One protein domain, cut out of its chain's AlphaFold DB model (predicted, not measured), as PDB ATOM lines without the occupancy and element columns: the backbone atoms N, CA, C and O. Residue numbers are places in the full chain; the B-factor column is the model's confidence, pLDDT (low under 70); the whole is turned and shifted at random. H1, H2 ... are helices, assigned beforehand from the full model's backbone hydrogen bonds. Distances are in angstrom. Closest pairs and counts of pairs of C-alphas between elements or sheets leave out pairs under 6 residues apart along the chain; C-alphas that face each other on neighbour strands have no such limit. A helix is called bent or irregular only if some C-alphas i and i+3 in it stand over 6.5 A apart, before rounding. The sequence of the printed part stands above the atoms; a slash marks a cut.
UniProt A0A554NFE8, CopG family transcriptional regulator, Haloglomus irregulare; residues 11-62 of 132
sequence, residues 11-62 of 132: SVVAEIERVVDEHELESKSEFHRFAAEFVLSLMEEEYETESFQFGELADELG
ATOM      1  N   SER A  11       8.893 264.749  26.594       93.12
ATOM      2  CA  SER A  11       8.676 266.092  27.142       93.12
ATOM      3  C   SER A  11       8.969 267.202  26.133       93.12
ATOM      4  O   SER A  11       8.282 268.215  26.122       93.12
ATOM      5  N   VAL A  12       9.974 267.012  25.276       93.25
ATOM      6  CA  VAL A  12      10.314 267.971  24.217       93.25
ATOM      7  C   VAL A  12       9.264 267.917  23.115       93.25
ATOM      8  O   VAL A  12       8.845 268.953  22.620       93.25
ATOM      9  N   VAL A  13       8.798 266.718  22.751       94.00
ATOM     10  CA  VAL A  13       7.742 266.566  21.741       94.00
ATOM     11  C   VAL A  13       6.444 267.235  22.194       94.00
ATOM     12  O   VAL A  13       5.831 267.925  21.387       94.00
ATOM     13  N   ALA A  14       6.059 267.063  23.460       93.94
ATOM     14  CA  ALA A  14       4.872 267.695  24.031       93.94
ATOM     15  C   ALA A  14       4.980 269.228  24.037       93.94
ATOM     16  O   ALA A  14       4.012 269.921  23.744       93.94
ATOM     17  N   GLU A  15       6.166 269.765  24.324       94.06
ATOM     18  CA  GLU A  15       6.390 271.210  24.284       94.06
ATOM     19  C   GLU A  15       6.332 271.762  22.853       94.06
ATOM     20  O   GLU A  15       5.735 272.806  22.616       94.06
ATOM     21  N   ILE A  16       6.883 271.033  21.877       92.31
ATOM     22  CA  ILE A  16       6.769 271.397  20.457       92.31
ATOM     23  C   ILE A  16       5.307 271.372  20.005       92.31
ATOM     24  O   ILE A  16       4.894 272.253  19.263       92.31
ATOM     25  N   GLU A  17       4.522 270.378  20.436       92.38
ATOM     26  CA  GLU A  17       3.077 270.339  20.166       92.38
ATOM     27  C   GLU A  17       2.381 271.578  20.723       92.38
ATOM     28  O   GLU A  17       1.654 272.238  19.993       92.38
ATOM     29  N   ARG A  18       2.680 271.942  21.974       92.25
ATOM     30  CA  ARG A  18       2.129 273.139  22.609       92.25
ATOM     31  C   ARG A  18       2.460 274.413  21.830       92.25
ATOM     32  O   ARG A  18       1.571 275.216  21.601       92.25
ATOM     33  N   VAL A  19       3.710 274.582  21.396       89.25
ATOM     34  CA  VAL A  19       4.131 275.751  20.604       89.25
ATOM     35  C   VAL A  19       3.435 275.784  19.243       89.25
ATOM     36  O   VAL A  19       2.998 276.843  18.817       89.25
ATOM     37  N   VAL A  20       3.298 274.636  18.575       90.50
ATOM     38  CA  VAL A  20       2.579 274.545  17.293       90.50
ATOM     39  C   VAL A  20       1.085 274.846  17.450       90.50
ATOM     40  O   VAL A  20       0.484 275.360  16.522       90.50
ATOM     41  N   ASP A  21       0.487 274.528  18.598       88.69
ATOM     42  CA  ASP A  21      -0.921 274.831  18.869       88.69
ATOM     43  C   ASP A  21      -1.140 276.290  19.328       88.69
ATOM     44  O   ASP A  21      -2.215 276.851  19.112       88.69
ATOM     45  N   GLU A  22      -0.157 276.893  20.010       87.06
ATOM     46  CA  GLU A  22      -0.219 278.267  20.539       87.06
ATOM     47  C   GLU A  22       0.112 279.339  19.497       87.06
ATOM     48  O   GLU A  22      -0.415 280.449  19.584       87.06
ATOM     49  N   HIS A  23       0.971 279.006  18.538       77.69
ATOM     50  CA  HIS A  23       1.392 279.870  17.438       77.69
ATOM     51  C   HIS A  23       0.810 279.334  16.128       77.69
ATOM     52  O   HIS A  23       0.547 278.141  16.033       77.69
ATOM     53  N   GLU A  24       0.589 280.168  15.112       77.44
ATOM     54  CA  GLU A  24      -0.092 279.782  13.859       77.44
ATOM     55  C   GLU A  24       0.770 278.892  12.924       77.44
ATOM     56  O   GLU A  24       0.744 279.022  11.702       77.44
ATOM     57  N   LEU A  25       1.521 277.941  13.491       84.50
ATOM     58  CA  LEU A  25       2.315 276.944  12.782       84.50
ATOM     59  C   LEU A  25       1.417 275.837  12.210       84.50
ATOM     60  O   LEU A  25       0.622 275.204  12.901       84.50
ATOM     61  N   GLU A  26       1.617 275.498  10.941       86.00
ATOM     62  CA  GLU A  26       0.863 274.463  10.236       86.00
ATOM     63  C   GLU A  26       1.229 273.048  10.705       86.00
ATOM     64  O   GLU A  26       0.441 272.103  10.575       86.00
ATOM     65  N   SER A  27       2.467 272.844  11.175       90.44
ATOM     66  CA  SER A  27       2.945 271.520  11.578       90.44
ATOM     67  C   SER A  27       4.246 271.532  12.386       90.44
ATOM     68  O   SER A  27       5.072 272.434  12.289       90.44
ATOM     69  N   LYS A  28       4.541 270.407  13.053       90.50
ATOM     70  CA  LYS A  28       5.871 270.147  13.643       90.50
ATOM     71  C   LYS A  28       7.004 270.230  12.623       90.50
ATOM     72  O   LYS A  28       8.120 270.612  12.955       90.50
ATOM     73  N   SER A  29       6.747 269.829  11.379       90.00
ATOM     74  CA  SER A  29       7.748 269.913  10.314       90.00
ATOM     75  C   SER A  29       8.044 271.355   9.915       90.00
ATOM     76  O   SER A  29       9.142 271.628   9.447       90.00
ATOM     77  N   GLU A  30       7.103 272.276  10.087       90.06
ATOM     78  CA  GLU A  30       7.357 273.707   9.946       90.06
ATOM     79  C   GLU A  30       8.165 274.248  11.116       90.06
ATOM     80  O   GLU A  30       9.226 274.817  10.878       90.06
ATOM     81  N   PHE A  31       7.769 273.928  12.352       91.12
ATOM     82  CA  PHE A  31       8.551 274.271  13.539       91.12
ATOM     83  C   PHE A  31      10.017 273.825  13.415       91.12
ATOM     84  O   PHE A  31      10.934 274.599  13.666       91.12
ATOM     85  N   HIS A  32      10.266 272.582  12.991       90.50
ATOM     86  CA  HIS A  32      11.628 272.067  12.845       90.50
ATOM     87  C   HIS A  32      12.433 272.772  11.750       90.50
ATOM     88  O   HIS A  32      13.634 272.961  11.928       90.50
ATOM     89  N   ARG A  33      11.797 273.141  10.629       89.88
ATOM     90  CA  ARG A  33      12.459 273.902   9.560       89.88
ATOM     91  C   ARG A  33      12.817 275.298  10.047       89.88
ATOM     92  O   ARG A  33      13.982 275.667   9.975       89.88
ATOM     93  N   PHE A  34      11.850 275.996  10.642       90.75
ATOM     94  CA  PHE A  34      12.063 277.305  11.243       90.75
ATOM     95  C   PHE A  34      13.181 277.268  12.291       90.75
ATOM     96  O   PHE A  34      14.130 278.031  12.191       90.75
ATOM     97  N   ALA A  35      13.131 276.342  13.252       89.88
ATOM     98  CA  ALA A  35      14.131 276.250  14.313       89.88
ATOM     99  C   ALA A  35      15.543 275.967  13.771       89.88
ATOM    100  O   ALA A  35      16.517 276.522  14.277       89.88
ATOM    101  N   ALA A  36      15.663 275.118  12.745       90.25
ATOM    102  CA  ALA A  36      16.946 274.838  12.109       90.25
ATOM    103  C   ALA A  36      17.501 276.077  11.394       90.25
ATOM    104  O   ALA A  36      18.651 276.444  11.625       90.25
ATOM    105  N   GLU A  37      16.685 276.748  10.578       91.19
ATOM    106  CA  GLU A  37      17.093 277.968   9.874       91.19
ATOM    107  C   GLU A  37      17.364 279.129  10.828       91.19
ATOM    108  O   GLU A  37      18.300 279.892  10.614       91.19
ATOM    109  N   PHE A  38      16.611 279.222  11.926       87.56
ATOM    110  CA  PHE A  38      16.823 280.233  12.949       87.56
ATOM    111  C   PHE A  38      18.195 280.056  13.583       87.56
ATOM    112  O   PHE A  38      18.985 280.994  13.585       87.56
ATOM    113  N   VAL A  39      18.542 278.842  14.022       87.56
ATOM    114  CA  VAL A  39      19.880 278.561  14.562       87.56
ATOM    115  C   VAL A  39      20.974 278.846  13.529       87.56
ATOM    116  O   VAL A  39      21.971 279.470  13.882       87.56
ATOM    117  N   LEU A  40      20.789 278.465  12.262       88.88
ATOM    118  CA  LEU A  40      21.756 278.772  11.201       88.88
ATOM    119  C   LEU A  40      21.929 280.286  11.003       88.88
ATOM    120  O   LEU A  40      23.060 280.756  10.939       88.88
ATOM    121  N   SER A  41      20.840 281.059  11.041       86.50
ATOM    122  CA  SER A  41      20.876 282.527  10.949       86.50
ATOM    123  C   SER A  41      21.605 283.203  12.118       86.50
ATOM    124  O   SER A  41      22.102 284.324  11.974       86.50
ATOM    125  N   LEU A  42      21.690 282.536  13.277       81.69
ATOM    126  CA  LEU A  42      22.481 283.002  14.419       81.69
ATOM    127  C   LEU A  42      23.975 282.684  14.265       81.69
ATOM    128  O   LEU A  42      24.802 283.392  14.833       81.69
ATOM    129  N   MET A  43      24.317 281.609  13.550       82.31
ATOM    130  CA  MET A  43      25.693 281.116  13.412       82.31
ATOM    131  C   MET A  43      26.415 281.695  12.192       82.31
ATOM    132  O   MET A  43      27.625 281.896  12.244       82.31
ATOM    133  N   GLU A  44      25.689 281.962  11.109       83.25
ATOM    134  CA  GLU A  44      26.229 282.459   9.847       83.25
ATOM    135  C   GLU A  44      25.558 283.788   9.480       83.25
ATOM    136  O   GLU A  44      24.344 283.867   9.288       83.25
ATOM    137  N   GLU A  45      26.357 284.857   9.393       74.94
ATOM    138  CA  GLU A  45      25.838 286.211   9.167       74.94
ATOM    139  C   GLU A  45      25.126 286.355   7.817       74.94
ATOM    140  O   GLU A  45      24.091 287.018   7.745       74.94
ATOM    141  N   GLU A  46      25.660 285.684   6.796       82.94
ATOM    142  CA  GLU A  46      25.187 285.701   5.408       82.94
ATOM    143  C   GLU A  46      24.189 284.569   5.095       82.94
ATOM    144  O   GLU A  46      23.877 284.333   3.930       82.94
ATOM    145  N   TYR A  47      23.698 283.839   6.105       84.69
ATOM    146  CA  TYR A  47      22.745 282.755   5.874       84.69
ATOM    147  C   TYR A  47      21.391 283.293   5.394       84.69
ATOM    148  O   TYR A  47      20.689 283.997   6.124       84.69
ATOM    149  N   GLU A  48      21.008 282.925   4.171       83.81
ATOM    150  CA  GLU A  48      19.695 283.225   3.603       83.81
ATOM    151  C   GLU A  48      18.702 282.106   3.948       83.81
ATOM    152  O   GLU A  48      18.889 280.945   3.584       83.81
ATOM    153  N   THR A  49      17.627 282.460   4.650       85.38
ATOM    154  CA  THR A  49      16.563 281.525   5.033       85.38
ATOM    155  C   THR A  49      15.726 281.111   3.826       85.38
ATOM    156  O   THR A  49      15.261 281.966   3.069       85.38
ATOM    157  N   GLU A  50      15.475 279.811   3.668       83.25
ATOM    158  CA  GLU A  50      14.647 279.259   2.586       83.25
ATOM    159  C   GLU A  50      13.193 279.018   3.021       83.25
ATOM    160  O   GLU A  50      12.309 278.800   2.181       83.25
ATOM    161  N   SER A  51      12.921 279.032   4.328       80.62
ATOM    162  CA  SER A  51      11.600 278.768   4.877       80.62
ATOM    163  C   SER A  51      10.633 279.902   4.560       80.62
ATOM    164  O   SER A  51      10.864 281.079   4.841       80.62
ATOM    165  N   PHE A  52       9.500 279.517   3.975       73.56
ATOM    166  CA  PHE A  52       8.373 280.411   3.755       73.56
ATOM    167  C   PHE A  52       7.926 280.994   5.105       73.56
ATOM    168  O   PHE A  52       7.843 280.257   6.082       73.56
ATOM    169  N   GLN A  53       7.695 282.311   5.157       79.19
ATOM    170  CA  GLN A  53       7.259 283.044   6.358       79.19
ATOM    171  C   GLN A  53       8.233 283.037   7.546       79.19
ATOM    172  O   GLN A  53       7.832 283.356   8.660       79.19
ATOM    173  N   PHE A  54       9.525 282.766   7.326       84.94
ATOM    174  CA  PHE A  54      10.525 282.790   8.399       84.94
ATOM    175  C   PHE A  54      10.482 284.080   9.241       84.94
ATOM    176  O   PHE A  54      10.448 284.008  10.464       84.94
ATOM    177  N   GLY A  55      10.446 285.252   8.597       82.19
ATOM    178  CA  GLY A  55      10.394 286.536   9.306       82.19
ATOM    179  C   GLY A  55       9.102 286.739  10.102       82.19
ATOM    180  O   GLY A  55       9.158 287.167  11.246       82.19
ATOM    181  N   GLU A  56       7.952 286.367   9.532       83.69
ATOM    182  CA  GLU A  56       6.647 286.489  10.201       83.69
ATOM    183  C   GLU A  56       6.573 285.588  11.443       83.69
ATOM    184  O   GLU A  56       6.145 286.030  12.505       83.69
ATOM    185  N   LEU A  57       7.067 284.352  11.329       84.50
ATOM    186  CA  LEU A  57       7.154 283.405  12.441       84.50
ATOM    187  C   LEU A  57       8.141 283.863  13.517       84.50
ATOM    188  O   LEU A  57       7.878 283.696  14.706       84.50
ATOM    189  N   ALA A  58       9.277 284.443  13.118       85.06
ATOM    190  CA  ALA A  58      10.242 284.999  14.056       85.06
ATOM    191  C   ALA A  58       9.603 286.129  14.879       85.06
ATOM    192  O   ALA A  58       9.664 286.094  16.107       85.06
ATOM    193  N   ASP A  59       8.898 287.054  14.224       84.00
ATOM    194  CA  ASP A  59       8.177 288.139  14.890       84.00
ATOM    195  C   ASP A  59       7.062 287.619  15.818       84.00
ATOM    196  O   ASP A  59       6.948 288.073  16.959       84.00
ATOM    197  N   GLU A  60       6.264 286.642  15.372       82.12
ATOM    198  CA  GLU A  60       5.186 286.031  16.168       82.12
ATOM    199  C   GLU A  60       5.714 285.352  17.439       82.12
ATOM    200  O   GLU A  60       5.123 285.464  18.517       82.12
ATOM    201  N   LEU A  61       6.858 284.678  17.326       80.88
ATOM    202  CA  LEU A  61       7.536 284.025  18.442       80.88
ATOM    203  C   LEU A  61       8.343 285.012  19.309       80.88
ATOM    204  O   LEU A  61       8.915 284.607  20.324       80.88
ATOM    205  N   GLY A  62       8.400 286.296  18.935       79.62
ATOM    206  CA  GLY A  62       9.194 287.319  19.621       79.62
ATOM    207  C   GLY A  62      10.704 287.085  19.513       79.62
ATOM    208  O   GLY A  62      11.457 287.446  20.420       79.62
TER     209      GLY A  62
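AT A GLANCE: This is residues 11 to 62 of the 132 residues of the protein "CopG family transcriptional regulator" of Haloglomus irregulare (UniProt A0A554NFE8). One longer helix, H2, makes the long axis of the shape: H1 stands crosswise near the first residues of H2, and beyond Met 43 residues 44 to 53 fold back to the short H3, which lies crosswise near H2. H1 meets H2 at nearly a right angle, and H3 stands apart from H1. The printed part has 52 residues with three named helices in the order H1, H2, H3 and no named strand, and its class is all helix. By its radius of gyration of the C-alphas, 11.2 A, it is compact, though its outline is elongated, with spans of 33 by 21 by 18 A.

IN THESE COORDINATES: Begin with H2, the longest helix, residues 28 to 43. Find C-alpha 28 at (5.871, 270.147, 13.643); from there the helix runs 22.7 A to C-alpha 43 at (25.693, 281.116, 13.412). Go back to the first printed residue for H1, residues 11 to 22, which starts with C-alpha 11 at (8.676, 266.092, 27.142) and measures 16.5 A from first to last C-alpha. Then look beyond H2 for H3, residues 54 to 60, which is 10.0 A long and ends with C-alpha 60 at (5.186, 286.031, 16.168).

HOW THE PARTS SIT: Look first at the start of H2, where its residues 28 to 31 alone touch residues 16 to 20 of H1. The closest C-alphas of the two helices are those of Val 20 and Lys 28, 6.6 A apart. The lines of H1 and H2 are about perpendicular, at 81 degrees. Move along H2 to Phe 34, whose C-alpha is 6.4 A from that of Phe 54, the closest pair between H2 and H3. These two helices are close but not clearly touching, with 2 pairs of C-alphas within 8 A. Their lines are also about perpendicular, at 80 degrees. H1 and H3 are apart. In the backbones of H1, H2 and H3, every O i to N i+4 pair is within hydrogen-bond range.

THE WHOLE: The two C-alphas farthest apart are those of Ser 11 and Glu 46, at 33.6 A. From the first printed C-alpha, that of Ser 11, to the last, that of Gly 62, you will find 22.5 A. The printed part has no cut. The link from H1 to H2, 5 residues, is tight, and the link from H2 to H3, 10 residues, is short. In the B-factor column the mean pLDDT of the printed part is 86.4, and no printed residue is under 70.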